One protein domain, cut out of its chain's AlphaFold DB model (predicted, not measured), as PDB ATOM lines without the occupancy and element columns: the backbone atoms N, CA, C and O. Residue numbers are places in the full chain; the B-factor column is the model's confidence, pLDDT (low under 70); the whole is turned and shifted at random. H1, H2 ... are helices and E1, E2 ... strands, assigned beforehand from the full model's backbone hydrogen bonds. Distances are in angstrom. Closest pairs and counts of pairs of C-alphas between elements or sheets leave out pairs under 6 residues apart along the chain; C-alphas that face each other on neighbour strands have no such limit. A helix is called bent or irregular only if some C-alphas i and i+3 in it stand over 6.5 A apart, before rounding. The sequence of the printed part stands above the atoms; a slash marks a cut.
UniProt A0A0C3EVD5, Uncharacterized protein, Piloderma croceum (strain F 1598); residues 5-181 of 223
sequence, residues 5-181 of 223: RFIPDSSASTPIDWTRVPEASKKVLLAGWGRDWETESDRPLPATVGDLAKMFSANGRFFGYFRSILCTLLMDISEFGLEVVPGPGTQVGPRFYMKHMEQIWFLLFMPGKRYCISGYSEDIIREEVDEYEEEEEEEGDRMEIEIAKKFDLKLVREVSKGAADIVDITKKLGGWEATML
ATOM      1  N   ARG A   5      -6.715 -52.896  29.426       83.88
ATOM      2  CA  ARG A   5      -6.164 -54.174  29.871       83.88
ATOM      3  C   ARG A   5      -4.659 -54.117  29.874       83.88
ATOM      4  O   ARG A   5      -4.024 -54.428  30.871       83.88
ATOM      5  N   PHE A   6      -4.063 -53.660  28.785       87.50
ATOM      6  CA  PHE A   6      -2.619 -53.716  28.668       87.50
ATOM      7  C   PHE A   6      -2.080 -52.548  27.857       87.50
ATOM      8  O   PHE A   6      -2.616 -52.180  26.818       87.50
ATOM      9  N   ILE A   7      -0.987 -51.970  28.335       91.50
ATOM     10  CA  ILE A   7      -0.160 -51.041  27.575       91.50
ATOM     11  C   ILE A   7       1.258 -51.588  27.700       91.50
ATOM     12  O   ILE A   7       1.745 -51.693  28.827       91.50
ATOM     13  N   PRO A   8       1.922 -51.974  26.599       90.75
ATOM     14  CA  PRO A   8       3.314 -52.385  26.664       90.75
ATOM     15  C   PRO A   8       4.178 -51.256  27.230       90.75
ATOM     16  O   PRO A   8       4.010 -50.101  26.837       90.75
ATOM     17  N   ASP A   9       5.156 -51.583  28.076       88.44
ATOM     18  CA  ASP A   9       6.087 -50.585  28.627       88.44
ATOM     19  C   ASP A   9       6.814 -49.815  27.514       88.44
ATOM     20  O   ASP A   9       7.014 -48.607  27.611       88.44
ATOM     21  N   SER A  10       7.103 -50.492  26.395       87.25
ATOM     22  CA  SER A  10       7.678 -49.889  25.184       87.25
ATOM     23  C   SER A  10       6.803 -48.810  24.533       87.25
ATOM     24  O   SER A  10       7.274 -48.091  23.659       87.25
ATOM     25  N   SER A  11       5.519 -48.747  24.888       91.00
ATOM     26  CA  SER A  11       4.529 -47.811  24.345       91.00
ATOM     27  C   SER A  11       4.055 -46.802  25.386       91.00
ATOM     28  O   SER A  11       3.772 -45.661  25.039       91.00
ATOM     29  N   ALA A  12       3.979 -47.191  26.661       92.88
ATOM     30  CA  ALA A  12       3.402 -46.365  27.716       92.88
ATOM     31  C   ALA A  12       4.093 -45.002  27.847       92.88
ATOM     32  O   ALA A  12       3.414 -43.986  27.958       92.88
ATOM     33  N   SER A  13       5.425 -44.969  27.784       94.19
ATOM     34  CA  SER A  13       6.211 -43.741  27.915       94.19
ATOM     35  C   SER A  13       6.451 -43.009  26.594       94.19
ATOM     36  O   SER A  13       7.216 -42.046  26.582       94.19
ATOM     37  N   THR A  14       5.871 -43.457  25.473       94.81
ATOM     38  CA  THR A  14       6.071 -42.773  24.191       94.81
ATOM     39  C   THR A  14       5.440 -41.380  24.257       94.81
ATOM     40  O   THR A  14       4.230 -41.293  24.487       94.81
ATOM     41  N   PRO A  15       6.222 -40.301  24.072       96.50
ATOM     42  CA  PRO A  15       5.708 -38.943  24.150       96.50
ATOM     43  C   PRO A  15       4.817 -38.615  22.949       96.50
ATOM     44  O   PRO A  15       5.022 -39.136  21.852       96.50
ATOM     45  N   ILE A  16       3.853 -37.720  23.164       97.44
ATOM     46  CA  ILE A  16       3.033 -37.135  22.101       97.44
ATOM     47  C   ILE A  16       3.413 -35.661  21.954       97.44
ATOM     48  O   ILE A  16       3.185 -34.851  22.855       97.44
ATOM     49  N   ASP A  17       3.960 -35.298  20.797       97.25
ATOM     50  CA  ASP A  17       4.232 -33.911  20.439       97.25
ATOM     51  C   ASP A  17       2.957 -33.221  19.945       97.25
ATOM     52  O   ASP A  17       2.653 -33.124  18.751       97.25
ATOM     53  N   TRP A  18       2.206 -32.683  20.900       96.75
ATOM     54  CA  TRP A  18       1.007 -31.914  20.607       96.75
ATOM     55  C   TRP A  18       1.278 -30.630  19.830       96.75
ATOM     56  O   TRP A  18       0.331 -30.084  19.283       96.75
ATOM     57  N   THR A  19       2.507 -30.117  19.731       97.00
ATOM     58  CA  THR A  19       2.761 -28.894  18.947       97.00
ATOM     59  C   THR A  19       2.578 -29.122  17.448       97.00
ATOM     60  O   THR A  19       2.234 -28.192  16.722       97.00
ATOM     61  N   ARG A  20       2.724 -30.374  17.002       96.56
ATOM     62  CA  ARG A  20       2.605 -30.789  15.600       96.56
ATOM     63  C   ARG A  20       1.211 -31.283  15.228       96.56
ATOM     64  O   ARG A  20       0.848 -31.242  14.056       96.56
ATOM     65  N   VAL A  21       0.424 -31.730  16.205       96.94
ATOM     66  CA  VAL A  21      -0.953 -32.190  15.978       96.94
ATOM     67  C   VAL A  21      -1.857 -30.996  15.623       96.94
ATOM     68  O   VAL A  21      -1.749 -29.948  16.269       96.94
ATOM     69  N   PRO A  22      -2.780 -31.117  14.648       97.12
ATOM     70  CA  PRO A  22      -3.725 -30.054  14.316       97.12
ATOM     71  C   PRO A  22      -4.554 -29.575  15.519       97.12
ATOM     72  O   PRO A  22      -5.063 -30.371  16.310       97.12
ATOM     73  N   GLU A  23      -4.761 -28.259  15.628       96.69
ATOM     74  CA  GLU A  23      -5.567 -27.645  16.701       96.69
ATOM     75  C   GLU A  23      -7.004 -28.174  16.758       96.69
ATOM     76  O   GLU A  23      -7.585 -28.305  17.835       96.69
ATOM     77  N   ALA A  24      -7.590 -28.503  15.603       94.38
ATOM     78  CA  ALA A  24      -8.922 -29.097  15.541       94.38
ATOM     79  C   ALA A  24      -8.974 -30.422  16.320       94.38
ATOM     80  O   ALA A  24      -9.875 -30.624  17.130       94.38
ATOM     81  N   SER A  25      -7.969 -31.276  16.150       94.69
ATOM     82  CA  SER A  25      -7.894 -32.601  16.769       94.69
ATOM     83  C   SER A  25      -7.662 -32.493  18.281       94.69
ATOM     84  O   SER A  25      -8.302 -33.201  19.055       94.69
ATOM     85  N   LYS A  26      -6.870 -31.512  18.738       94.88
ATOM     86  CA  LYS A  26      -6.740 -31.192  20.177       94.88
ATOM     87  C   LYS A  26      -8.082 -30.819  20.800       94.88
ATOM     88  O   LYS A  26      -8.441 -31.337  21.854       94.88
ATOM     89  N   LYS A  27      -8.846 -29.944  20.135       92.75
ATOM     90  CA  LYS A  27     -10.180 -29.531  20.599       92.75
ATOM     91  C   LYS A  27     -11.146 -30.708  20.657       92.75
ATOM     92  O   LYS A  27     -11.892 -30.815  21.624       92.75
ATOM     93  N   VAL A  28     -11.109 -31.593  19.659       90.31
ATOM     94  CA  VAL A  28     -11.900 -32.833  19.646       90.31
ATOM     95  C   VAL A  28     -11.571 -33.704  20.851       90.31
ATOM     96  O   VAL A  28     -12.490 -34.131  21.549       90.31
ATOM     97  N   LEU A  29     -10.282 -33.947  21.118       91.31
ATOM     98  CA  LEU A  29      -9.866 -34.766  22.254       91.31
ATOM     99  C   LEU A  29     -10.395 -34.184  23.565       91.31
ATOM    100  O   LEU A  29     -11.020 -34.895  24.347       91.31
ATOM    101  N   LEU A  30     -10.179 -32.887  23.788       91.06
ATOM    102  CA  LEU A  30     -10.567 -32.238  25.037       91.06
ATOM    103  C   LEU A  30     -12.090 -32.178  25.213       91.06
ATOM    104  O   LEU A  30     -12.589 -32.475  26.294       91.06
ATOM    105  N   ALA A  31     -12.839 -31.882  24.149       87.62
ATOM    106  CA  ALA A  31     -14.299 -31.852  24.200       87.62
ATOM    107  C   ALA A  31     -14.924 -33.242  24.421       87.62
ATOM    108  O   ALA A  31     -15.983 -33.345  25.037       87.62
ATOM    109  N   GLY A  32     -14.294 -34.305  23.906       84.94
ATOM    110  CA  GLY A  32     -14.809 -35.672  24.017       84.94
ATOM    111  C   GLY A  32     -14.374 -36.408  25.287       84.94
ATOM    112  O   GLY A  32     -15.189 -37.094  25.903       84.94
ATOM    113  N   TRP A  33     -13.104 -36.265  25.674       87.19
ATOM    114  CA  TRP A  33     -12.450 -37.063  26.723       87.19
ATOM    115  C   TRP A  33     -11.633 -36.232  27.721       87.19
ATOM    116  O   TRP A  33     -11.121 -36.777  28.699       87.19
ATOM    117  N   GLY A  34     -11.497 -34.923  27.497       86.19
ATOM    118  CA  GLY A  34     -10.754 -34.035  28.388       86.19
ATOM    119  C   GLY A  34     -11.505 -33.688  29.666       86.19
ATOM    120  O   GLY A  34     -10.863 -33.328  30.642       86.19
ATOM    121  N   ARG A  35     -12.834 -33.814  29.710       83.56
ATOM    122  CA  ARG A  35     -13.594 -33.479  30.918       83.56
ATOM    123  C   ARG A  35     -13.546 -34.606  31.938       83.56
ATOM    124  O   ARG A  35     -13.953 -35.732  31.662       83.56
ATOM    125  N   ASP A  36     -13.086 -34.273  33.132       81.31
ATOM    126  CA  ASP A  36     -13.197 -35.115  34.308       81.31
ATOM    127  C   ASP A  36     -14.563 -34.877  34.962       81.31
ATOM    128  O   ASP A  36     -14.852 -33.779  35.433       81.31
ATOM    129  N   TRP A  37     -15.435 -35.883  34.942       77.12
ATOM    130  CA  TRP A  37     -16.797 -35.753  35.472       77.12
ATOM    131  C   TRP A  37     -16.864 -35.798  36.999       77.12
ATOM    132  O   TRP A  37     -17.871 -35.379  37.560       77.12
ATOM    133  N   GLU A  38     -15.815 -36.271  37.672       77.25
ATOM    134  CA  GLU A  38     -15.760 -36.320  39.136       77.25
ATOM    135  C   GLU A  38     -15.352 -34.964  39.714       77.25
ATOM    136  O   GLU A  38     -15.897 -34.510  40.716       77.25
ATOM    137  N   THR A  39     -14.398 -34.300  39.061       82.19
ATOM    138  CA  THR A  39     -13.864 -32.999  39.493       82.19
ATOM    139  C   THR A  39     -14.440 -31.813  38.720       82.19
ATOM    140  O   THR A  39     -14.114 -30.669  39.028       82.19
ATOM    141  N   GLU A  40     -15.262 -32.077  37.701       81.06
ATOM    142  CA  GLU A  40     -15.783 -31.106  36.729       81.06
ATOM    143  C   GLU A  40     -14.705 -30.231  36.064       81.06
ATOM    144  O   GLU A  40     -14.986 -29.122  35.599       81.06
ATOM    145  N   SER A  41     -13.471 -30.729  36.001       84.25
ATOM    146  CA  SER A  41     -12.316 -29.988  35.502       84.25
ATOM    147  C   SER A  41     -11.860 -30.479  34.129       84.25
ATOM    148  O   SER A  41     -12.039 -31.646  33.765       84.25
ATOM    149  N   ASP A  42     -11.268 -29.573  33.351       85.62
ATOM    150  CA  ASP A  42     -10.648 -29.921  32.076       85.62
ATOM    151  C   ASP A  42      -9.245 -30.485  32.324       85.62
ATOM    152  O   ASP A  42      -8.373 -29.835  32.909       85.62
ATOM    153  N   ARG A  43      -9.016 -31.712  31.861       87.81
ATOM    154  CA  ARG A  43      -7.717 -32.376  31.898       87.81
ATOM    155  C   ARG A  43      -6.783 -31.769  30.851       87.81
ATOM    156  O   ARG A  43      -7.224 -31.402  29.758       87.81
ATOM    157  N   PRO A  44      -5.475 -31.700  31.140       92.94
ATOM    158  CA  PRO A  44      -4.495 -31.307  30.141       92.94
ATOM    159  C   PRO A  44      -4.405 -32.350  29.019       92.94
ATOM    160  O   PRO A  44      -4.819 -33.502  29.175       92.94
ATOM    161  N   LEU A  45      -3.804 -31.956  27.892       95.62
ATOM    162  CA  LEU A  45      -3.441 -32.897  26.832       95.62
ATOM    163  C   LEU A  45      -2.502 -33.987  27.393       95.62
ATOM    164  O   LEU A  45      -1.589 -33.662  28.158       95.62
ATOM    165  N   PRO A  46      -2.700 -35.267  27.034       95.50
ATOM    166  CA  PRO A  46      -1.930 -36.364  27.608       95.50
ATOM    167  C   PRO A  46      -0.491 -36.340  27.090       95.50
ATOM    168  O   PRO A  46      -0.265 -36.340  25.884       95.50
ATOM    169  N   ALA A  47       0.493 -36.332  27.989       96.75
ATOM    170  CA  ALA A  47       1.901 -36.211  27.607       96.75
ATOM    171  C   ALA A  47       2.429 -37.447  26.860       96.75
ATOM    172  O   ALA A  47       3.333 -37.333  26.034       96.75
ATOM    173  N   THR A  48       1.863 -38.622  27.147       96.62
ATOM    174  CA  THR A  48       2.297 -39.905  26.588       96.62
ATOM    175  C   THR A  48       1.139 -40.721  26.018       96.62
ATOM    176  O   THR A  48      -0.031 -40.486  26.331       96.62
ATOM    177  N   VAL A  49       1.455 -41.743  25.216       94.88
ATOM    178  CA  VAL A  49       0.472 -42.741  24.757       94.88
ATOM    179  C   VAL A  49      -0.170 -43.471  25.941       94.88
ATOM    180  O   VAL A  49      -1.366 -43.759  25.905       94.88
ATOM    181  N   GLY A  50       0.580 -43.712  27.022       93.62
ATOM    182  CA  GLY A  50       0.033 -44.254  28.264       93.62
ATOM    183  C   GLY A  50      -1.014 -43.339  28.903       93.62
ATOM    184  O   GLY A  50      -2.067 -43.810  29.333       93.62
ATOM    185  N   ASP A  51      -0.763 -42.030  28.929       93.56
ATOM    186  CA  ASP A  51      -1.714 -41.044  29.456       93.56
ATOM    187  C   ASP A  51      -2.950 -40.908  28.562       93.56
ATOM    188  O   ASP A  51      -4.068 -40.790  29.065       93.56
ATOM    189  N   LEU A  52      -2.770 -40.990  27.242       93.00
ATOM    190  CA  LEU A  52      -3.859 -40.981  26.267       93.00
ATOM    191  C   LEU A  52      -4.784 -42.189  26.474       93.00
ATOM    192  O   LEU A  52      -5.997 -42.040  26.595       93.00
ATOM    193  N   ALA A  53      -4.205 -43.381  26.599       90.31
ATOM    194  CA  ALA A  53      -4.942 -44.608  26.874       90.31
ATOM    195  C   ALA A  53      -5.716 -44.535  28.205       90.31
ATOM    196  O   ALA A  53      -6.884 -44.924  28.270       90.31
ATOM    197  N   LYS A  54      -5.117 -43.967  29.261       87.31
ATOM    198  CA  LYS A  54      -5.808 -43.720  30.541       87.31
ATOM    199  C   LYS A  54      -6.954 -42.716  30.403       87.31
ATOM    200  O   LYS A  54      -8.012 -42.927  30.992       87.31
ATOM    201  N   MET A  55      -6.763 -41.644  29.632       88.38
ATOM    202  CA  MET A  55      -7.807 -40.651  29.352       88.38
ATOM    203  C   MET A  55      -9.018 -41.294  28.661       88.38
ATOM    204  O   MET A  55     -10.164 -40.980  28.989       88.38
ATOM    205  N   PHE A  56      -8.770 -42.243  27.762       85.56
ATOM    206  CA  PHE A  56      -9.814 -43.030  27.117       85.56
ATOM    207  C   PHE A  56     -10.494 -44.018  28.067       85.56
ATOM    208  O   PHE A  56     -11.724 -44.069  28.098       85.56
ATOM    209  N   SER A  57      -9.718 -44.721  28.897       79.50
ATOM    210  CA  SER A  57     -10.242 -45.656  29.903       79.50
ATOM    211  C   SER A  57     -11.168 -44.989  30.911       79.50
ATOM    212  O   SER A  57     -12.170 -45.575  31.299       79.50
ATOM    213  N   ALA A  58     -10.817 -43.786  31.367       75.31
ATOM    214  CA  ALA A  58     -11.564 -43.090  32.411       75.31
ATOM    215  C   ALA A  58     -12.978 -42.694  31.962       75.31
ATOM    216  O   ALA A  58     -13.855 -42.495  32.792       75.31
ATOM    217  N   ASN A  59     -13.199 -42.579  30.652       67.12
ATOM    218  CA  ASN A  59     -14.457 -42.098  30.093       67.12
ATOM    219  C   ASN A  59     -15.363 -43.214  29.549       67.12
ATOM    220  O   ASN A  59     -16.457 -42.896  29.089       67.12
ATOM    221  N   GLY A  60     -14.936 -44.487  29.556       61.97
ATOM    222  CA  GLY A  60     -15.769 -45.645  29.183       61.97
ATOM    223  C   GLY A  60     -16.307 -45.655  27.741       61.97
ATOM    224  O   GLY A  60     -17.251 -46.373  27.425       61.97
ATOM    225  N   ARG A  61     -15.786 -44.786  26.863       58.53
ATOM    226  CA  ARG A  61     -16.412 -44.425  25.570       58.53
ATOM    227  C   ARG A  61     -15.569 -44.758  24.344       58.53
ATOM    228  O   ARG A  61     -15.927 -44.348  23.245       58.53
ATOM    229  N   PHE A  62     -14.432 -45.426  24.512       60.78
ATOM    230  CA  PHE A  62     -13.396 -45.395  23.483       60.78
ATOM    231  C   PHE A  62     -13.695 -46.231  22.232       60.78
ATOM    232  O   PHE A  62     -13.579 -45.699  21.135       60.78
ATOM    233  N   PHE A  63     -14.122 -47.492  22.367       60.50
ATOM    234  CA  PHE A  63     -14.315 -48.375  21.200       60.50
ATOM    235  C   PHE A  63     -15.758 -48.743  20.876       60.50
ATOM    236  O   PHE A  63     -15.995 -49.325  19.825       60.50
ATOM    237  N   GLY A  64     -16.738 -48.345  21.694       51.97
ATOM    238  CA  GLY A  64     -18.145 -48.629  21.385       51.97
ATOM    239  C   GLY A  64     -18.601 -48.060  20.039       51.97
ATOM    240  O   GLY A  64     -19.527 -48.592  19.442       51.97
ATOM    241  N   TYR A  65     -17.930 -47.008  19.554       58.91
ATOM    242  CA  TYR A  65     -18.113 -46.444  18.223       58.91
ATOM    243  C   TYR A  65     -16.806 -45.760  17.805       58.91
ATOM    244  O   TYR A  65     -16.509 -44.673  18.310       58.91
ATOM    245  N   PHE A  66     -16.039 -46.347  16.879       71.12
ATOM    246  CA  PHE A  66     -15.001 -45.634  16.120       71.12
ATOM    247  C   PHE A  66     -15.666 -44.541  15.272       71.12
ATOM    248  O   PHE A  66     -15.831 -44.655  14.066       71.12
ATOM    249  N   ARG A  67     -16.136 -43.476  15.924       79.88
ATOM    250  CA  ARG A  67     -16.746 -42.333  15.246       79.88
ATOM    251  C   ARG A  67     -15.719 -41.716  14.322       79.88
ATOM    252  O   ARG A  67     -14.529 -41.689  14.651       79.88
ATOM    253  N   SER A  68     -16.191 -41.124  13.233       83.62
ATOM    254  CA  SER A  68     -15.314 -40.526  12.226       83.62
ATOM    255  C   SER A  68     -14.308 -39.543  12.845       83.62
ATOM    256  O   SER A  68     -13.119 -39.518  12.511       83.62
ATOM    257  N   ILE A  69     -14.770 -38.790  13.845       87.00
ATOM    258  CA  ILE A  69     -13.980 -37.803  14.576       87.00
ATOM    259  C   ILE A  69     -12.869 -38.424  15.436       87.00
ATOM    260  O   ILE A  69     -11.779 -37.861  15.530       87.00
ATOM    261  N   LEU A  70     -13.121 -39.594  16.030       87.19
ATOM    262  CA  LEU A  70     -12.128 -40.311  16.822       87.19
ATOM    263  C   LEU A  70     -11.077 -40.940  15.907       87.19
ATOM    264  O   LEU A  70      -9.885 -40.792  16.164       87.19
ATOM    265  N   CYS A  71     -11.501 -41.577  14.813       89.94
ATOM    266  CA  CYS A  71     -10.576 -42.140  13.830       89.94
ATOM    267  C   CYS A  71      -9.630 -41.064  13.288       89.94
ATOM    268  O   CYS A  71      -8.417 -41.256  13.258       89.94
ATOM    269  N   THR A  72     -10.178 -39.895  12.945       92.56
ATOM    270  CA  THR A  72      -9.391 -38.746  12.476       92.56
ATOM    271  C   THR A  72      -8.368 -38.299  13.518       92.56
ATOM    272  O   THR A  72      -7.190 -38.165  13.198       92.56
ATOM    273  N   LEU A  73      -8.788 -38.136  14.776       94.06
ATOM    274  CA  LEU A  73      -7.893 -37.774  15.877       94.06
ATOM    275  C   LEU A  73      -6.736 -38.771  16.038       94.06
ATOM    276  O   LEU A  73      -5.584 -38.359  16.146       94.06
ATOM    277  N   LEU A  74      -7.025 -40.073  16.054       94.31
ATOM    278  CA  LEU A  74      -6.003 -41.108  16.230       94.31
ATOM    279  C   LEU A  74      -5.021 -41.141  15.054       94.31
ATOM    280  O   LEU A  74      -3.815 -41.260  15.274       94.31
ATOM    281  N   MET A  75      -5.510 -40.972  13.823       94.94
ATOM    282  CA  MET A  75      -4.650 -40.877  12.641       94.94
ATOM    283  C   MET A  75      -3.780 -39.617  12.652       94.94
ATOM    284  O   MET A  75      -2.608 -39.693  12.290       94.94
ATOM    285  N   ASP A  76      -4.306 -38.479  13.105       97.12
ATOM    286  CA  ASP A  76      -3.527 -37.243  13.230       97.12
ATOM    287  C   ASP A  76      -2.447 -37.359  14.322       97.12
ATOM    288  O   ASP A  76      -1.334 -36.862  14.151       97.12
ATOM    289  N   ILE A  77      -2.733 -38.045  15.438       96.69
ATOM    290  CA  ILE A  77      -1.714 -38.370  16.450       96.69
ATOM    291  C   ILE A  77      -0.633 -39.263  15.831       96.69
ATOM    292  O   ILE A  77       0.552 -38.987  16.013       96.69
ATOM    293  N   SER A  78      -1.029 -40.290  15.074       95.56
ATOM    294  CA  SER A  78      -0.102 -41.194  14.384       95.56
ATOM    295  C   SER A  78       0.830 -40.453  13.423       95.56
ATOM    296  O   SER A  78       2.040 -40.668  13.432       95.56
ATOM    297  N   GLU A  79       0.279 -39.552  12.609       96.19
ATOM    298  CA  GLU A  79       1.030 -38.830  11.586       96.19
ATOM    299  C   GLU A  79       1.926 -37.736  12.177       96.19
ATOM    300  O   GLU A  79       3.095 -37.619  11.803       96.19
ATOM    301  N   PHE A  80       1.382 -36.927  13.088       96.44
ATOM    302  CA  PHE A  80       2.024 -35.685  13.514       96.44
ATOM    303  C   PHE A  80       2.563 -35.730  14.938       96.44
ATOM    304  O   PHE A  80       3.596 -35.118  15.209       96.44
ATOM    305  N   GLY A  81       1.860 -36.413  15.841       95.94
ATOM    306  CA  GLY A  81       2.150 -36.400  17.273       95.94
ATOM    307  C   GLY A  81       3.228 -37.390  17.703       95.94
ATOM    308  O   GLY A  81       3.829 -37.197  18.754       95.94
ATOM    309  N   LEU A  82       3.489 -38.437  16.920       95.19
ATOM    310  CA  LEU A  82       4.462 -39.472  17.269       95.19
ATOM    311  C   LEU A  82       5.747 -39.330  16.453       95.19
ATOM    312  O   LEU A  82       5.727 -39.151  15.234       95.19
ATOM    313  N   GLU A  83       6.887 -39.442  17.133       90.25
ATOM    314  CA  GLU A  83       8.184 -39.442  16.467       90.25
ATOM    315  C   GLU A  83       8.421 -40.749  15.707       90.25
ATOM    316  O   GLU A  83       8.192 -41.852  16.210       90.25
ATOM    317  N   VAL A  84       8.933 -40.614  14.485       84.75
ATOM    318  CA  VAL A  84       9.449 -41.748  13.725       84.75
ATOM    319  C   VAL A  84      10.818 -42.080  14.291       84.75
ATOM    320  O   VAL A  84      11.757 -41.305  14.125       84.75
ATOM    321  N   VAL A  85      10.941 -43.230  14.946       76.19
ATOM    322  CA  VAL A  85      12.243 -43.703  15.412       76.19
ATOM    323  C   VAL A  85      13.033 -44.208  14.196       76.19
ATOM    324  O   VAL A  85      12.590 -45.148  13.529       76.19
ATOM    325  N   PRO A  86      14.186 -43.602  13.860       63.59
ATOM    326  CA  PRO A  86      15.008 -44.077  12.760       63.59
ATOM    327  C   PRO A  86      15.744 -45.355  13.177       63.59
ATOM    328  O   PRO A  86      16.508 -45.355  14.142       63.59
ATOM    329  N   GLY A  87      15.554 -46.443  12.433       61.97
ATOM    330  CA  GLY A  87      16.247 -47.706  12.680       61.97
ATOM    331  C   GLY A  87      16.086 -48.717  11.539       61.97
ATOM    332  O   GLY A  87      15.193 -48.568  10.703       61.97
ATOM    333  N   PRO A  88      16.962 -49.734  11.457       55.66
ATOM    334  CA  PRO A  88      16.816 -50.818  10.492       55.66
ATOM    335  C   PRO A  88      15.630 -51.724  10.867       55.66
ATOM    336  O   PRO A  88      15.638 -52.365  11.916       55.66
ATOM    337  N   GLY A  89      14.637 -51.803   9.976       61.06
ATOM    338  CA  GLY A  89      13.431 -52.630  10.120       61.06
ATOM    339  C   GLY A  89      12.166 -51.831  10.455       61.06
ATOM    340  O   GLY A  89      12.231 -50.667  10.846       61.06
ATOM    341  N   THR A  90      10.997 -52.457  10.295       66.81
ATOM    342  CA  THR A  90       9.712 -51.867  10.698       66.81
ATOM    343  C   THR A  90       9.602 -51.938  12.218       66.81
ATOM    344  O   THR A  90       9.234 -52.972  12.785       66.81
ATOM    345  N   GLN A  91       9.982 -50.857  12.903       77.88
ATOM    346  CA  GLN A  91       9.755 -50.741  14.337       77.88
ATOM    347  C   GLN A  91       8.251 -50.740  14.609       77.88
ATOM    348  O   GLN A  91       7.485 -50.009  13.986       77.88
ATOM    349  N   VAL A  92       7.839 -51.578  15.553       88.25
ATOM    350  CA  VAL A  92       6.447 -51.663  15.985       88.25
ATOM    351  C   VAL A  92       6.101 -50.365  16.698       88.25
ATOM    352  O   VAL A  92       6.753 -50.014  17.685       88.25
ATOM    353  N   GLY A  93       5.100 -49.654  16.190       91.56
ATOM    354  CA  GLY A  93       4.667 -48.404  16.793       91.56
ATOM    355  C   GLY A  93       4.043 -48.593  18.182       91.56
ATOM    356  O   GLY A  93       3.860 -49.725  18.660       91.56
ATOM    357  N   PRO A  94       3.728 -47.481  18.864       94.88
ATOM    358  CA  PRO A  94       3.010 -47.523  20.127       94.88
ATOM    359  C   PRO A  94       1.661 -48.221  19.967       94.88
ATOM    360  O   PRO A  94       0.973 -48.031  18.966       94.88
ATOM    361  N   ARG A  95       1.274 -49.020  20.961       94.94
ATOM    362  CA  ARG A  95      -0.047 -49.645  21.003       94.94
ATOM    363  C   ARG A  95      -0.596 -49.722  22.413       94.94
ATOM    364  O   ARG A  95       0.145 -49.609  23.389       94.94
ATOM    365  N   PHE A  96      -1.894 -49.945  22.507       93.06
ATOM    366  CA  PHE A  96      -2.555 -50.309  23.749       93.06
ATOM    367  C   PHE A  96      -3.731 -51.243  23.468       93.06
ATOM    368  O   PHE A  96      -4.219 -51.338  22.340       93.06
ATOM    369  N   TYR A  97      -4.164 -51.919  24.526       92.31
ATOM    370  CA  TYR A  97      -5.189 -52.949  24.524       92.31
ATOM    371  C   TYR A  97      -6.248 -52.621  25.556       92.31
ATOM    372  O   TYR A  97      -5.934 -52.230  26.688       92.31
ATOM    373  N   MET A  98      -7.502 -52.832  25.197       88.62
ATOM    374  CA  MET A  98      -8.608 -52.589  26.106       88.62
ATOM    375  C   MET A  98      -9.735 -53.577  25.871       88.62
ATOM    376  O   MET A  98      -9.867 -54.131  24.785       88.62
ATOM    377  N   LYS A  99     -10.552 -53.789  26.893       85.38
ATOM    378  CA  LYS A  99     -11.743 -54.608  26.787       85.38
ATOM    379  C   LYS A  99     -12.875 -53.787  26.202       85.38
ATOM    380  O   LYS A  99     -13.134 -52.665  26.630       85.38
ATOM    381  N   HIS A 100     -13.581 -54.392  25.263       81.50
ATOM    382  CA  HIS A 100     -14.880 -53.927  24.831       81.50
ATOM    383  C   HIS A 100     -15.802 -55.130  24.662       81.50
ATOM    384  O   HIS A 100     -15.488 -56.058  23.917       81.50
ATOM    385  N   MET A 101     -16.932 -55.120  25.375       81.94
ATOM    386  CA  MET A 101     -17.813 -56.284  25.495       81.94
ATOM    387  C   MET A 101     -17.017 -57.525  25.941       81.94
ATOM    388  O   MET A 101     -16.318 -57.480  26.954       81.94
ATOM    389  N   GLU A 102     -17.099 -58.615  25.189       84.75
ATOM    390  CA  GLU A 102     -16.419 -59.883  25.458       84.75
ATOM    391  C   GLU A 102     -15.080 -59.985  24.705       84.75
ATOM    392  O   GLU A 102     -14.492 -61.051  24.656       84.75
ATOM    393  N   GLN A 103     -14.570 -58.903  24.112       87.25
ATOM    394  CA  GLN A 103     -13.373 -58.929  23.268       87.25
ATOM    395  C   GLN A 103     -12.285 -58.000  23.801       87.25
ATOM    396  O   GLN A 103     -12.559 -56.953  24.396       87.25
ATOM    397  N   ILE A 104     -11.027 -58.342  23.525       89.56
ATOM    398  CA  ILE A 104      -9.911 -57.412  23.673       89.56
ATOM    399  C   ILE A 104      -9.671 -56.753  22.327       89.56
ATOM    400  O   ILE A 104      -9.394 -57.408  21.329       89.56
ATOM    401  N   TRP A 105      -9.738 -55.435  22.330       90.31
ATOM    402  CA  TRP A 105      -9.443 -54.587  21.195       90.31
ATOM    403  C   TRP A 105      -8.025 -54.050  21.316       90.31
ATOM    404  O   TRP A 105      -7.538 -53.796  22.423       90.31
ATOM    405  N   PHE A 106      -7.362 -53.850  20.183       92.38
ATOM    406  CA  PHE A 106      -6.058 -53.207  20.120       92.38
ATOM    407  C   PHE A 106      -6.059 -52.053  19.127       92.38
ATOM    408  O   PHE A 106      -6.756 -52.070  18.113       92.38
ATOM    409  N   LEU A 107      -5.229 -51.058  19.425       93.12
ATOM    410  CA  LEU A 107      -4.880 -49.992  18.499       93.12
ATOM    411  C   LEU A 107      -3.364 -49.926  18.383       93.12
ATOM    412  O   LEU A 107      -2.677 -49.752  19.388       93.12
ATOM    413  N   LEU A 108      -2.858 -50.032  17.160       95.00
ATOM    414  CA  LEU A 108      -1.455 -49.894  16.801       95.00
ATOM    415  C   LEU A 108      -1.268 -48.622  15.968       95.00
ATOM    416  O   LEU A 108      -1.773 -48.517  14.850       95.00
ATOM    417  N   PHE A 109      -0.522 -47.663  16.513       94.81
ATOM    418  CA  PHE A 109      -0.120 -46.462  15.787       94.81
ATOM    419  C   PHE A 109       1.006 -46.771  14.803       94.81
ATOM    420  O   PHE A 109       1.870 -47.608  15.070       94.81
ATOM    421  N   MET A 110       1.038 -46.025  13.703       93.12
ATOM    422  CA  MET A 110       2.096 -46.071  12.697       93.12
ATOM    423  C   MET A 110       2.743 -44.683  12.615       93.12
ATOM    424  O   MET A 110       2.308 -43.856  11.811       93.12
ATOM    425  N   PRO A 111       3.744 -44.385  13.471       93.25
ATOM    426  CA  PRO A 111       4.349 -43.059  13.547       93.25
ATOM    427  C   PRO A 111       4.766 -42.510  12.179       93.25
ATOM    428  O   PRO A 111       5.392 -43.208  11.377       93.25
ATOM    429  N   GLY A 112       4.406 -41.256  11.901       91.25
ATOM    430  CA  GLY A 112       4.675 -40.591  10.623       91.25
ATOM    431  C   GLY A 112       3.798 -41.062   9.459       91.25
ATOM    432  O   GLY A 112       4.042 -40.678   8.314       91.25
ATOM    433  N   LYS A 113       2.788 -41.896   9.720       91.19
ATOM    434  CA  LYS A 113       1.773 -42.309   8.751       91.19
ATOM    435  C   LYS A 113       0.394 -41.903   9.245       91.19
ATOM    436  O   LYS A 113       0.067 -42.071  10.418       91.19
ATOM    437  N   ARG A 114      -0.440 -41.444   8.313       90.69
ATOM    438  CA  ARG A 114      -1.843 -41.099   8.563       90.69
ATOM    439  C   ARG A 114      -2.770 -42.312   8.519       90.69
ATOM    440  O   ARG A 114      -3.794 -42.301   7.846       90.69
ATOM    441  N   TYR A 115      -2.380 -43.384   9.193       89.00
ATOM    442  CA  TYR A 115      -3.251 -44.521   9.449       89.00
ATOM    443  C   TYR A 115      -2.803 -45.226  10.727       89.00
ATOM    444  O   TYR A 115      -1.643 -45.145  11.127       89.00
ATOM    445  N   CYS A 116      -3.741 -45.929  11.344       92.25
ATOM    446  CA  CYS A 116      -3.489 -46.857  12.438       92.25
ATOM    447  C   CYS A 116      -4.027 -48.227  12.030       92.25
ATOM    448  O   CYS A 116      -4.835 -48.327  11.105       92.25
ATOM    449  N   ILE A 117      -3.614 -49.263  12.748       93.19
ATOM    450  CA  ILE A 117      -4.242 -50.579  12.666       93.19
ATOM    451  C   ILE A 117      -5.082 -50.762  13.926       93.19
ATOM    452  O   ILE A 117      -4.586 -50.589  15.039       93.19
ATOM    453  N   SER A 118      -6.351 -51.088  13.744       92.06
ATOM    454  CA  SER A 118      -7.290 -51.476  14.793       92.06
ATOM    455  C   SER A 118      -7.623 -52.955  14.624       92.06
ATOM    456  O   SER A 118      -7.500 -53.519  13.536       92.06
ATOM    457  N   GLY A 119      -8.029 -53.610  15.703       91.00
ATOM    458  CA  GLY A 119      -8.464 -54.995  15.628       91.00
ATOM    459  C   GLY A 119      -8.970 -55.525  16.954       91.00
ATOM    460  O   GLY A 119      -8.882 -54.843  17.978       91.00
ATOM    461  N   TYR A 120      -9.501 -56.741  16.933       90.69
ATOM    462  CA  TYR A 120     -10.140 -57.361  18.088       90.69
ATOM    463  C   TYR A 120      -9.897 -58.870  18.143       90.69
ATOM    464  O   TYR A 120      -9.692 -59.540  17.128       90.69
ATOM    465  N   SER A 121      -9.879 -59.393  19.367       90.88
ATOM    466  CA  SER A 121      -9.782 -60.819  19.648       90.88
ATOM    467  C   SER A 121     -11.075 -61.548  19.306       90.88
ATOM    468  O   SER A 121     -12.133 -60.941  19.164       90.88
ATOM    469  N   GLU A 122     -11.007 -62.876  19.280       88.81
ATOM    470  CA  GLU A 122     -12.205 -63.701  19.441       88.81
ATOM    471  C   GLU A 122     -12.890 -63.407  20.790       88.81
ATOM    472  O   GLU A 122     -12.261 -62.871  21.714       88.81
ATOM    473  N   ASP A 123     -14.173 -63.756  20.887       86.50
ATOM    474  CA  ASP A 123     -14.960 -63.584  22.107       86.50
ATOM    475  C   ASP A 123     -14.347 -64.406  23.251       86.50
ATOM    476  O   ASP A 123     -14.068 -65.602  23.130       86.50
ATOM    477  N   ILE A 124     -14.130 -63.749  24.383       83.06
ATOM    478  CA  ILE A 124     -13.633 -64.343  25.615       83.06
ATOM    479  C   ILE A 124     -14.833 -64.963  26.314       83.06
ATOM    480  O   ILE A 124     -15.582 -64.289  27.023       83.06
ATOM    481  N   ILE A 125     -15.016 -66.260  26.084       76.50
ATOM    482  CA  ILE A 125     -16.054 -67.051  26.737       76.50
ATOM    483  C   ILE A 125     -15.681 -67.174  28.213       76.50
ATOM    484  O   ILE A 125     -14.718 -67.854  28.567       76.50
ATOM    485  N   ARG A 126     -16.435 -66.483  29.066       68.56
ATOM    486  CA  ARG A 126     -16.425 -66.708  30.510       68.56
ATOM    487  C   ARG A 126     -17.467 -67.781  30.792       68.56
ATOM    488  O   ARG A 126     -18.583 -67.678  30.287       68.56
ATOM    489  N   GLU A 127     -17.103 -68.818  31.536       63.88
ATOM    490  CA  GLU A 127     -18.120 -69.716  32.081       63.88
ATOM    491  C   GLU A 127     -19.025 -68.862  32.983       63.88
ATOM    492  O   GLU A 127     -18.521 -68.112  33.819       63.88
ATOM    493  N   GLU A 128     -20.342 -68.873  32.735       51.88
ATOM    494  CA  GLU A 128     -21.320 -68.194  33.590       51.88
ATOM    495  C   GLU A 128     -21.311 -68.903  34.945       51.88
ATOM    496  O   GLU A 128     -21.939 -69.946  35.123       51.88
ATOM    497  N   VAL A 129     -20.531 -68.372  35.878       50.53
ATOM    498  CA  VAL A 129     -20.556 -68.777  37.279       50.53
ATOM    499  C   VAL A 129     -21.307 -67.680  38.024       50.53
ATOM    500  O   VAL A 129     -21.066 -66.494  37.798       50.53
ATOM    501  N   ASP A 130     -22.309 -68.093  38.801       47.94
ATOM    502  CA  ASP A 130     -23.240 -67.197  39.482       47.94
ATOM    503  C   ASP A 130     -22.507 -66.131  40.311       47.94
ATOM    504  O   ASP A 130     -21.516 -66.411  40.981       47.94
ATOM    505  N   GLU A 131     -23.043 -64.910  40.235       53.66
ATOM    506  CA  GLU A 131     -22.558 -63.674  40.850       53.66
ATOM    507  C   GLU A 131     -22.064 -63.850  42.299       53.66
ATOM    508  O   GLU A 131     -22.667 -64.586  43.072       53.66
ATOM    509  N   TYR A 132     -21.036 -63.063  42.656       50.34
ATOM    510  CA  TYR A 132     -20.664 -62.557  43.994       50.34
ATOM    511  C   TYR A 132     -19.254 -62.933  44.474       50.34
ATOM    512  O   TYR A 132     -19.129 -63.463  45.569       50.34
ATOM    513  N   GLU A 133     -18.182 -62.548  43.773       53.22
ATOM    514  CA  GLU A 133     -16.862 -62.421  44.418       53.22
ATOM    515  C   GLU A 133     -15.964 -61.401  43.681       53.22
ATOM    516  O   GLU A 133     -15.641 -61.563  42.508       53.22
ATOM    517  N   GLU A 134     -15.545 -60.320  44.363       55.59
ATOM    518  CA  GLU A 134     -14.573 -59.327  43.844       55.59
ATOM    519  C   GLU A 134     -13.244 -59.989  43.411       55.59
ATOM    520  O   GLU A 134     -12.545 -59.476  42.533       55.59
ATOM    521  N   GLU A 135     -12.917 -61.159  43.976       57.12
ATOM    522  CA  GLU A 135     -11.756 -61.972  43.593       57.12
ATOM    523  C   GLU A 135     -11.849 -62.510  42.148       57.12
ATOM    524  O   GLU A 135     -10.817 -62.626  41.476       57.12
ATOM    525  N   GLU A 136     -13.055 -62.753  41.617       57.34
ATOM    526  CA  GLU A 136     -13.259 -63.221  40.237       57.34
ATOM    527  C   GLU A 136     -13.115 -62.097  39.198       57.34
ATOM    528  O   GLU A 136     -12.646 -62.338  38.079       57.34
ATOM    529  N   GLU A 137     -13.458 -60.849  39.546       63.47
ATOM    530  CA  GLU A 137     -13.224 -59.701  38.655       63.47
ATOM    531  C   GLU A 137     -11.717 -59.488  38.452       63.47
ATOM    532  O   GLU A 137     -11.257 -59.295  37.321       63.47
ATOM    533  N   GLU A 138     -10.926 -59.623  39.522       70.94
ATOM    534  CA  GLU A 138      -9.468 -59.584  39.430       70.94
ATOM    535  C   GLU A 138      -8.900 -60.755  38.620       70.94
ATOM    536  O   GLU A 138      -7.951 -60.568  37.853       70.94
ATOM    537  N   GLU A 139      -9.453 -61.963  38.753       75.19
ATOM    538  CA  GLU A 139      -9.019 -63.119  37.966       75.19
ATOM    539  C   GLU A 139      -9.326 -62.963  36.474       75.19
ATOM    540  O   GLU A 139      -8.441 -63.178  35.636       75.19
ATOM    541  N   GLY A 140     -10.531 -62.499  36.138       75.62
ATOM    542  CA  GLY A 140     -10.914 -62.180  34.767       75.62
ATOM    543  C   GLY A 140     -10.020 -61.102  34.154       75.62
ATOM    544  O   GLY A 140      -9.577 -61.235  33.013       75.62
ATOM    545  N   ASP A 141      -9.684 -60.062  34.917       82.19
ATOM    546  CA  ASP A 141      -8.759 -59.017  34.481       82.19
ATOM    547  C   ASP A 141      -7.344 -59.570  34.250       82.19
ATOM    548  O   ASP A 141      -6.718 -59.261  33.232       82.19
ATOM    549  N   ARG A 142      -6.839 -60.443  35.135       85.88
ATOM    550  CA  ARG A 142      -5.534 -61.109  34.952       85.88
ATOM    551  C   ARG A 142      -5.499 -61.956  33.681       85.88
ATOM    552  O   ARG A 142      -4.530 -61.853  32.924       85.88
ATOM    553  N   MET A 143      -6.535 -62.757  33.433       87.31
ATOM    554  CA  MET A 143      -6.644 -63.589  32.231       87.31
ATOM    555  C   MET A 143      -6.623 -62.732  30.962       87.31
ATOM    556  O   MET A 143      -5.865 -63.004  30.029       87.31
ATOM    557  N   GLU A 144      -7.408 -61.659  30.930       89.25
ATOM    558  CA  GLU A 144      -7.474 -60.756  29.781       89.25
ATOM    559  C   GLU A 144      -6.145 -60.029  29.531       89.25
ATOM    560  O   GLU A 144      -5.694 -59.912  28.387       89.25
ATOM    561  N   ILE A 145      -5.460 -59.605  30.595       90.94
ATOM    562  CA  ILE A 145      -4.101 -59.055  30.516       90.94
ATOM    563  C   ILE A 145      -3.137 -60.079  29.911       90.94
ATOM    564  O   ILE A 145      -2.296 -59.724  29.082       90.94
ATOM    565  N   GLU A 146      -3.225 -61.345  30.316       91.69
ATOM    566  CA  GLU A 146      -2.366 -62.406  29.794       91.69
ATOM    567  C   GLU A 146      -2.623 -62.668  28.305       91.69
ATOM    568  O   GLU A 146      -1.668 -62.807  27.533       91.69
ATOM    569  N   ILE A 147      -3.890 -62.673  27.879       92.44
ATOM    570  CA  ILE A 147      -4.279 -62.781  26.467       92.44
ATOM    571  C   ILE A 147      -3.668 -61.628  25.661       92.44
ATOM    572  O   ILE A 147      -2.989 -61.875  24.659       92.44
ATOM    573  N   ALA A 148      -3.831 -60.386  26.127       93.50
ATOM    574  CA  ALA A 148      -3.277 -59.205  25.469       93.50
ATOM    575  C   ALA A 148      -1.741 -59.256  25.384       93.50
ATOM    576  O   ALA A 148      -1.168 -58.982  24.331       93.50
ATOM    577  N   LYS A 149      -1.055 -59.681  26.453       94.94
ATOM    578  CA  LYS A 149       0.411 -59.852  26.470       94.94
ATOM    579  C   LYS A 149       0.887 -60.929  25.496       94.94
ATOM    580  O   LYS A 149       1.859 -60.719  24.772       94.94
ATOM    581  N   LYS A 150       0.218 -62.087  25.456       94.75
ATOM    582  CA  LYS A 150       0.541 -63.174  24.514       94.75
ATOM    583  C   LYS A 150       0.364 -62.721  23.070       94.75
ATOM    584  O   LYS A 150       1.188 -63.063  22.220       94.75
ATOM    585  N   PHE A 151      -0.699 -61.970  22.798       94.75
ATOM    586  CA  PHE A 151      -0.929 -61.384  21.490       94.75
ATOM    587  C   PHE A 151       0.147 -60.355  21.133       94.75
ATOM    588  O   PHE A 151       0.720 -60.447  20.052       94.75
ATOM    589  N   ASP A 152       0.500 -59.452  22.047       95.50
ATOM    590  CA  ASP A 152       1.501 -58.411  21.812       95.50
ATOM    591  C   ASP A 152       2.849 -58.975  21.340       95.50
ATOM    592  O   ASP A 152       3.446 -58.474  20.389       95.50
ATOM    593  N   LEU A 153       3.290 -60.092  21.926       93.94
ATOM    594  CA  LEU A 153       4.505 -60.791  21.495       93.94
ATOM    595  C   LEU A 153       4.413 -61.299  20.044       93.94
ATOM    596  O   LEU A 153       5.399 -61.249  19.302       93.94
ATOM    597  N   LYS A 154       3.240 -61.791  19.622       94.31
ATOM    598  CA  LYS A 154       2.997 -62.229  18.237       94.31
ATOM    599  C   LYS A 154       2.912 -61.037  17.290       94.31
ATOM    600  O   LYS A 154       3.590 -61.049  16.265       94.31
ATOM    601  N   LEU A 155       2.147 -60.010  17.668       93.50
ATOM    602  CA  LEU A 155       2.001 -58.751  16.942       93.50
ATOM    603  C   LEU A 155       3.374 -58.165  16.622       93.50
ATOM    604  O   LEU A 155       3.679 -57.910  15.461       93.50
ATOM    605  N   VAL A 156       4.235 -58.025  17.634       92.06
ATOM    606  CA  VAL A 156       5.583 -57.473  17.467       92.06
ATOM    607  C   VAL A 156       6.382 -58.268  16.446       92.06
ATOM    608  O   VAL A 156       6.961 -57.702  15.521       92.06
ATOM    609  N   ARG A 157       6.382 -59.598  16.579       91.44
ATOM    610  CA  ARG A 157       7.121 -60.488  15.681       91.44
ATOM    611  C   ARG A 157       6.642 -60.389  14.235       91.44
ATOM    612  O   ARG A 157       7.461 -60.509  13.327       91.44
ATOM    613  N   GLU A 158       5.341 -60.256  14.012       91.75
ATOM    614  CA  GLU A 158       4.762 -60.170  12.671       91.75
ATOM    615  C   GLU A 158       4.965 -58.790  12.047       91.75
ATOM    616  O   GLU A 158       5.421 -58.698  10.907       91.75
ATOM    617  N   VAL A 159       4.731 -57.716  12.801       89.62
ATOM    618  CA  VAL A 159       4.945 -56.341  12.328       89.62
ATOM    619  C   VAL A 159       6.410 -56.116  11.961       89.62
ATOM    620  O   VAL A 159       6.690 -55.583  10.891       89.62
ATOM    621  N   SER A 160       7.358 -56.622  12.757       87.00
ATOM    622  CA  SER A 160       8.787 -56.557  12.419       87.00
ATOM    623  C   SER A 160       9.172 -57.337  11.153       87.00
ATOM    624  O   SER A 160      10.256 -57.124  10.617       87.00
ATOM    625  N   LYS A 161       8.303 -58.223  10.649       87.38
ATOM    626  CA  LYS A 161       8.460 -58.917   9.359       87.38
ATOM    627  C   LYS A 161       7.714 -58.232   8.206       87.38
ATOM    628  O   LYS A 161       7.660 -58.800   7.120       87.38
ATOM    629  N   GLY A 162       7.127 -57.056   8.433       84.75
ATOM    630  CA  GLY A 162       6.346 -56.322   7.436       84.75
ATOM    631  C   GLY A 162       4.865 -56.709   7.377       84.75
ATOM    632  O   GLY A 162       4.178 -56.320   6.440       84.75
ATOM    633  N   ALA A 163       4.338 -57.454   8.359       82.62
ATOM    634  CA  ALA A 163       2.933 -57.874   8.327       82.62
ATOM    635  C   ALA A 163       1.933 -56.706   8.449       82.62
ATOM    636  O   ALA A 163       0.780 -56.846   8.052       82.62
ATOM    637  N   ALA A 164       2.363 -55.550   8.967       81.12
ATOM    638  CA  ALA A 164       1.524 -54.354   9.034       81.12
ATOM    639  C   ALA A 164       1.053 -53.893   7.640       81.12
ATOM    640  O   ALA A 164      -0.087 -53.469   7.495       81.12
ATOM    641  N   ASP A 165       1.892 -54.055   6.610       82.12
ATOM    642  CA  ASP A 165       1.591 -53.607   5.243       82.12
ATOM    643  C   ASP A 165       0.588 -54.520   4.512       82.12
ATOM    644  O   ASP A 165       0.085 -54.165   3.448       82.12
ATOM    645  N   ILE A 166       0.299 -55.708   5.055       80.75
ATOM    646  CA  ILE A 166      -0.596 -56.697   4.432       80.75
ATOM    647  C   ILE A 166      -1.929 -56.860   5.168       80.75
ATOM    648  O   ILE A 166      -2.743 -57.683   4.743       80.75
ATOM    649  N   VAL A 167      -2.177 -56.088   6.234       82.69
ATOM    650  CA  VAL A 167      -3.427 -56.157   7.018       82.69
ATOM    651  C   VAL A 167      -4.655 -55.982   6.127       82.69
ATOM    652  O   VAL A 167      -5.637 -56.702   6.285       82.69
ATOM    653  N   ASP A 168      -4.580 -55.114   5.119       76.00
ATOM    654  CA  ASP A 168      -5.668 -54.915   4.159       76.00
ATOM    655  C   ASP A 168      -6.061 -56.158   3.369       76.00
ATOM    656  O   ASP A 168      -7.213 -56.281   2.954       76.00
ATOM    657  N   ILE A 169      -5.107 -57.065   3.167       76.31
ATOM    658  CA  ILE A 169      -5.269 -58.267   2.355       76.31
ATOM    659  C   ILE A 169      -5.758 -59.421   3.228       76.31
ATOM    660  O   ILE A 169      -6.683 -60.134   2.848       76.31
ATOM    661  N   THR A 170      -5.124 -59.638   4.381       79.81
ATOM    662  CA  THR A 170      -5.403 -60.805   5.230       79.81
ATOM    663  C   THR A 170      -6.550 -60.576   6.201       79.81
ATOM    664  O   THR A 170      -7.099 -61.555   6.701       79.81
ATOM    665  N   LYS A 171      -6.856 -59.308   6.517       84.81
ATOM    666  CA  LYS A 171      -7.707 -58.888   7.642       84.81
ATOM    667  C   LYS A 171      -7.297 -59.511   8.979       84.81
ATOM    668  O   LYS A 171      -8.078 -59.565   9.918       84.81
ATOM    669  N   LYS A 172      -6.049 -59.988   9.077       89.12
ATOM    670  CA  LYS A 172      -5.512 -60.642  10.268       89.12
ATOM    671  C   LYS A 172      -4.111 -60.171  10.588       89.12
ATOM    672  O   LYS A 172      -3.258 -60.111   9.702       89.12
ATOM    673  N   LEU A 173      -3.869 -59.936  11.872       89.62
ATOM    674  CA  LEU A 173      -2.562 -59.582  12.411       89.62
ATOM    675  C   LEU A 173      -2.377 -60.268  13.762       89.62
ATOM    676  O   LEU A 173      -3.230 -60.147  14.631       89.62
ATOM    677  N   GLY A 174      -1.313 -61.052  13.936       86.31
ATOM    678  CA  GLY A 174      -1.083 -61.846  15.149       86.31
ATOM    679  C   GLY A 174      -2.141 -62.928  15.403       86.31
ATOM    680  O   GLY A 174      -2.245 -63.437  16.522       86.31
ATOM    681  N   GLY A 175      -2.929 -63.277  14.379       87.19
ATOM    682  CA  GLY A 175      -4.067 -64.196  14.457       87.19
ATOM    683  C   GLY A 175      -5.395 -63.557  14.878       87.19
ATOM    684  O   GLY A 175      -6.390 -64.273  14.918       87.19
ATOM    685  N   TRP A 176      -5.426 -62.256  15.173       93.31
ATOM    686  CA  TRP A 176      -6.652 -61.511  15.482       93.31
ATOM    687  C   TRP A 176      -7.188 -60.803  14.247       93.31
ATOM    688  O   TRP A 176      -6.411 -60.520  13.332       93.31
ATOM    689  N   GLU A 177      -8.490 -60.517  14.234       91.88
ATOM    690  CA  GLU A 177      -9.100 -59.680  13.201       91.88
ATOM    691  C   GLU A 177      -8.500 -58.277  13.285       91.88
ATOM    692  O   GLU A 177      -8.326 -57.724  14.373       91.88
ATOM    693  N   ALA A 178      -8.131 -57.726  12.134       91.00
ATOM    694  CA  ALA A 178      -7.458 -56.444  12.044       91.00
ATOM    695  C   ALA A 178      -7.843 -55.708  10.762       91.00
ATOM    696  O   ALA A 178      -8.020 -56.305   9.699       91.00
ATOM    697  N   THR A 179      -7.915 -54.390  10.860       90.38
ATOM    698  CA  THR A 179      -8.261 -53.498   9.762       90.38
ATOM    699  C   THR A 179      -7.459 -52.206   9.860       90.38
ATOM    700  O   THR A 179      -6.887 -51.872  10.903       90.38
ATOM    701  N   MET A 180      -7.370 -51.479   8.751       90.50
ATOM    702  CA  MET A 180      -6.851 -50.120   8.798       90.50
ATOM    703  C   MET A 180      -7.929 -49.193   9.343       90.50
ATOM    704  O   MET A 180      -9.059 -49.193   8.862       90.50
ATOM    705  N   LEU A 181      -7.545 -48.298  10.249       87.31
ATOM    706  CA  LEU A 181      -8.452 -47.305  10.824       87.31
ATOM    707  C   LEU A 181      -9.062 -46.365   9.762       87.31
ATOM    708  O   LEU A 181     -10.084 -45.728  10.000       87.31
TER     709      LEU A 181
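AT A GLANCE: This is residues 5 to 181 of the 223 residues of an uncharacterized protein of Piloderma croceum (strain F 1598) (UniProt A0A0C3EVD5). A strongly twisted four-stranded sheet forms the middle layer, with the long H5 and the small H6 over one face and H3 and H4 over the other; H2 packs farther out on H4. Residues 127 to 139, of which 134 to 139 belong to H5, stick out from a compact body. The printed part has 177 residues, with elements in the order H1 H2 H3 H4 E1 E2 E3 H5 H6 E4, class mixed. The sheet runs E1, E2, E3, E4, all antiparallel. The whole is compact, with a radius of gyration of the C-alphas of 16.6 A and spans of 50 by 46 by 27 A.

IN THESE COORDINATES: Find C-alpha 9 at (6.087, -50.585, 28.627), where H1, residues 9 to 12, begins. Next come H2, residues 23 to 34, H3, residues 49 to 58, each 14.3 A long, and H4, residues 68 to 81, 18.6 A. Then read E1, residues 95 to 100, E2, residues 103 to 109, 19.7 A, and E3, residues 116 to 120: a meander, each strand the antiparallel neighbour of the one before. From C-alpha 134 at (-14.573, -59.327, 43.844), H5 runs 37.2 A to residue 159. H6, residues 163 to 170, is irregular, with C-alphas 165 and 168 7.5 A apart. E4, residues 176 to 180, ends at C-alpha 180, (-6.851, -50.120, 8.798).

HOW THE PARTS SIT: Begin at the hairpin E1 and E2, where N 98 and O 105 are 2.9 A apart, within hydrogen-bond range. In the hairpin E2 and E3, look at N 108 and O 117, 2.8 A; between E3 and E4, at N 179 and O 118, 2.8 A. On one face, H5 is over E1 and E2 at a height of 9.0 A, slantwise to the strands, its Ala 148 closest to Tyr 97 of E1, C-alphas 6.6 A apart. On the same face, H6 is only just over E4, with 3 C-alphas falling on it, and runs across the strands. On the opposite face, H3 runs along E1 at a height of 9.6 A. H2 touches H4 with residues 25 to 29 alone, the C-alphas of Ser 25 and Leu 73 closest at 5.2 A. H1 only grazes the sheet and touches H3, the C-alphas of Ala 12 and Gly 50 closest at 4.0 A. Every O i to N i+4 pair is within hydrogen-bond range in H2, H3 and H4, against 21 of 22 in H5 and 1 of 4 in H6, where 2 of 5 O i to N i+3 pairs are; H1 is too short for an i+4 pair.

THE WHOLE: The two C-alphas farthest apart, of Pro 88 and Asp 130, are 52.1 A apart. The printed part has no cut, and the links H2 to H3, H4 to E1 and E3 to H5 are long. Look for pLDDT under 70 at residues 59 to 65, 86 to 90 and 126 to 137.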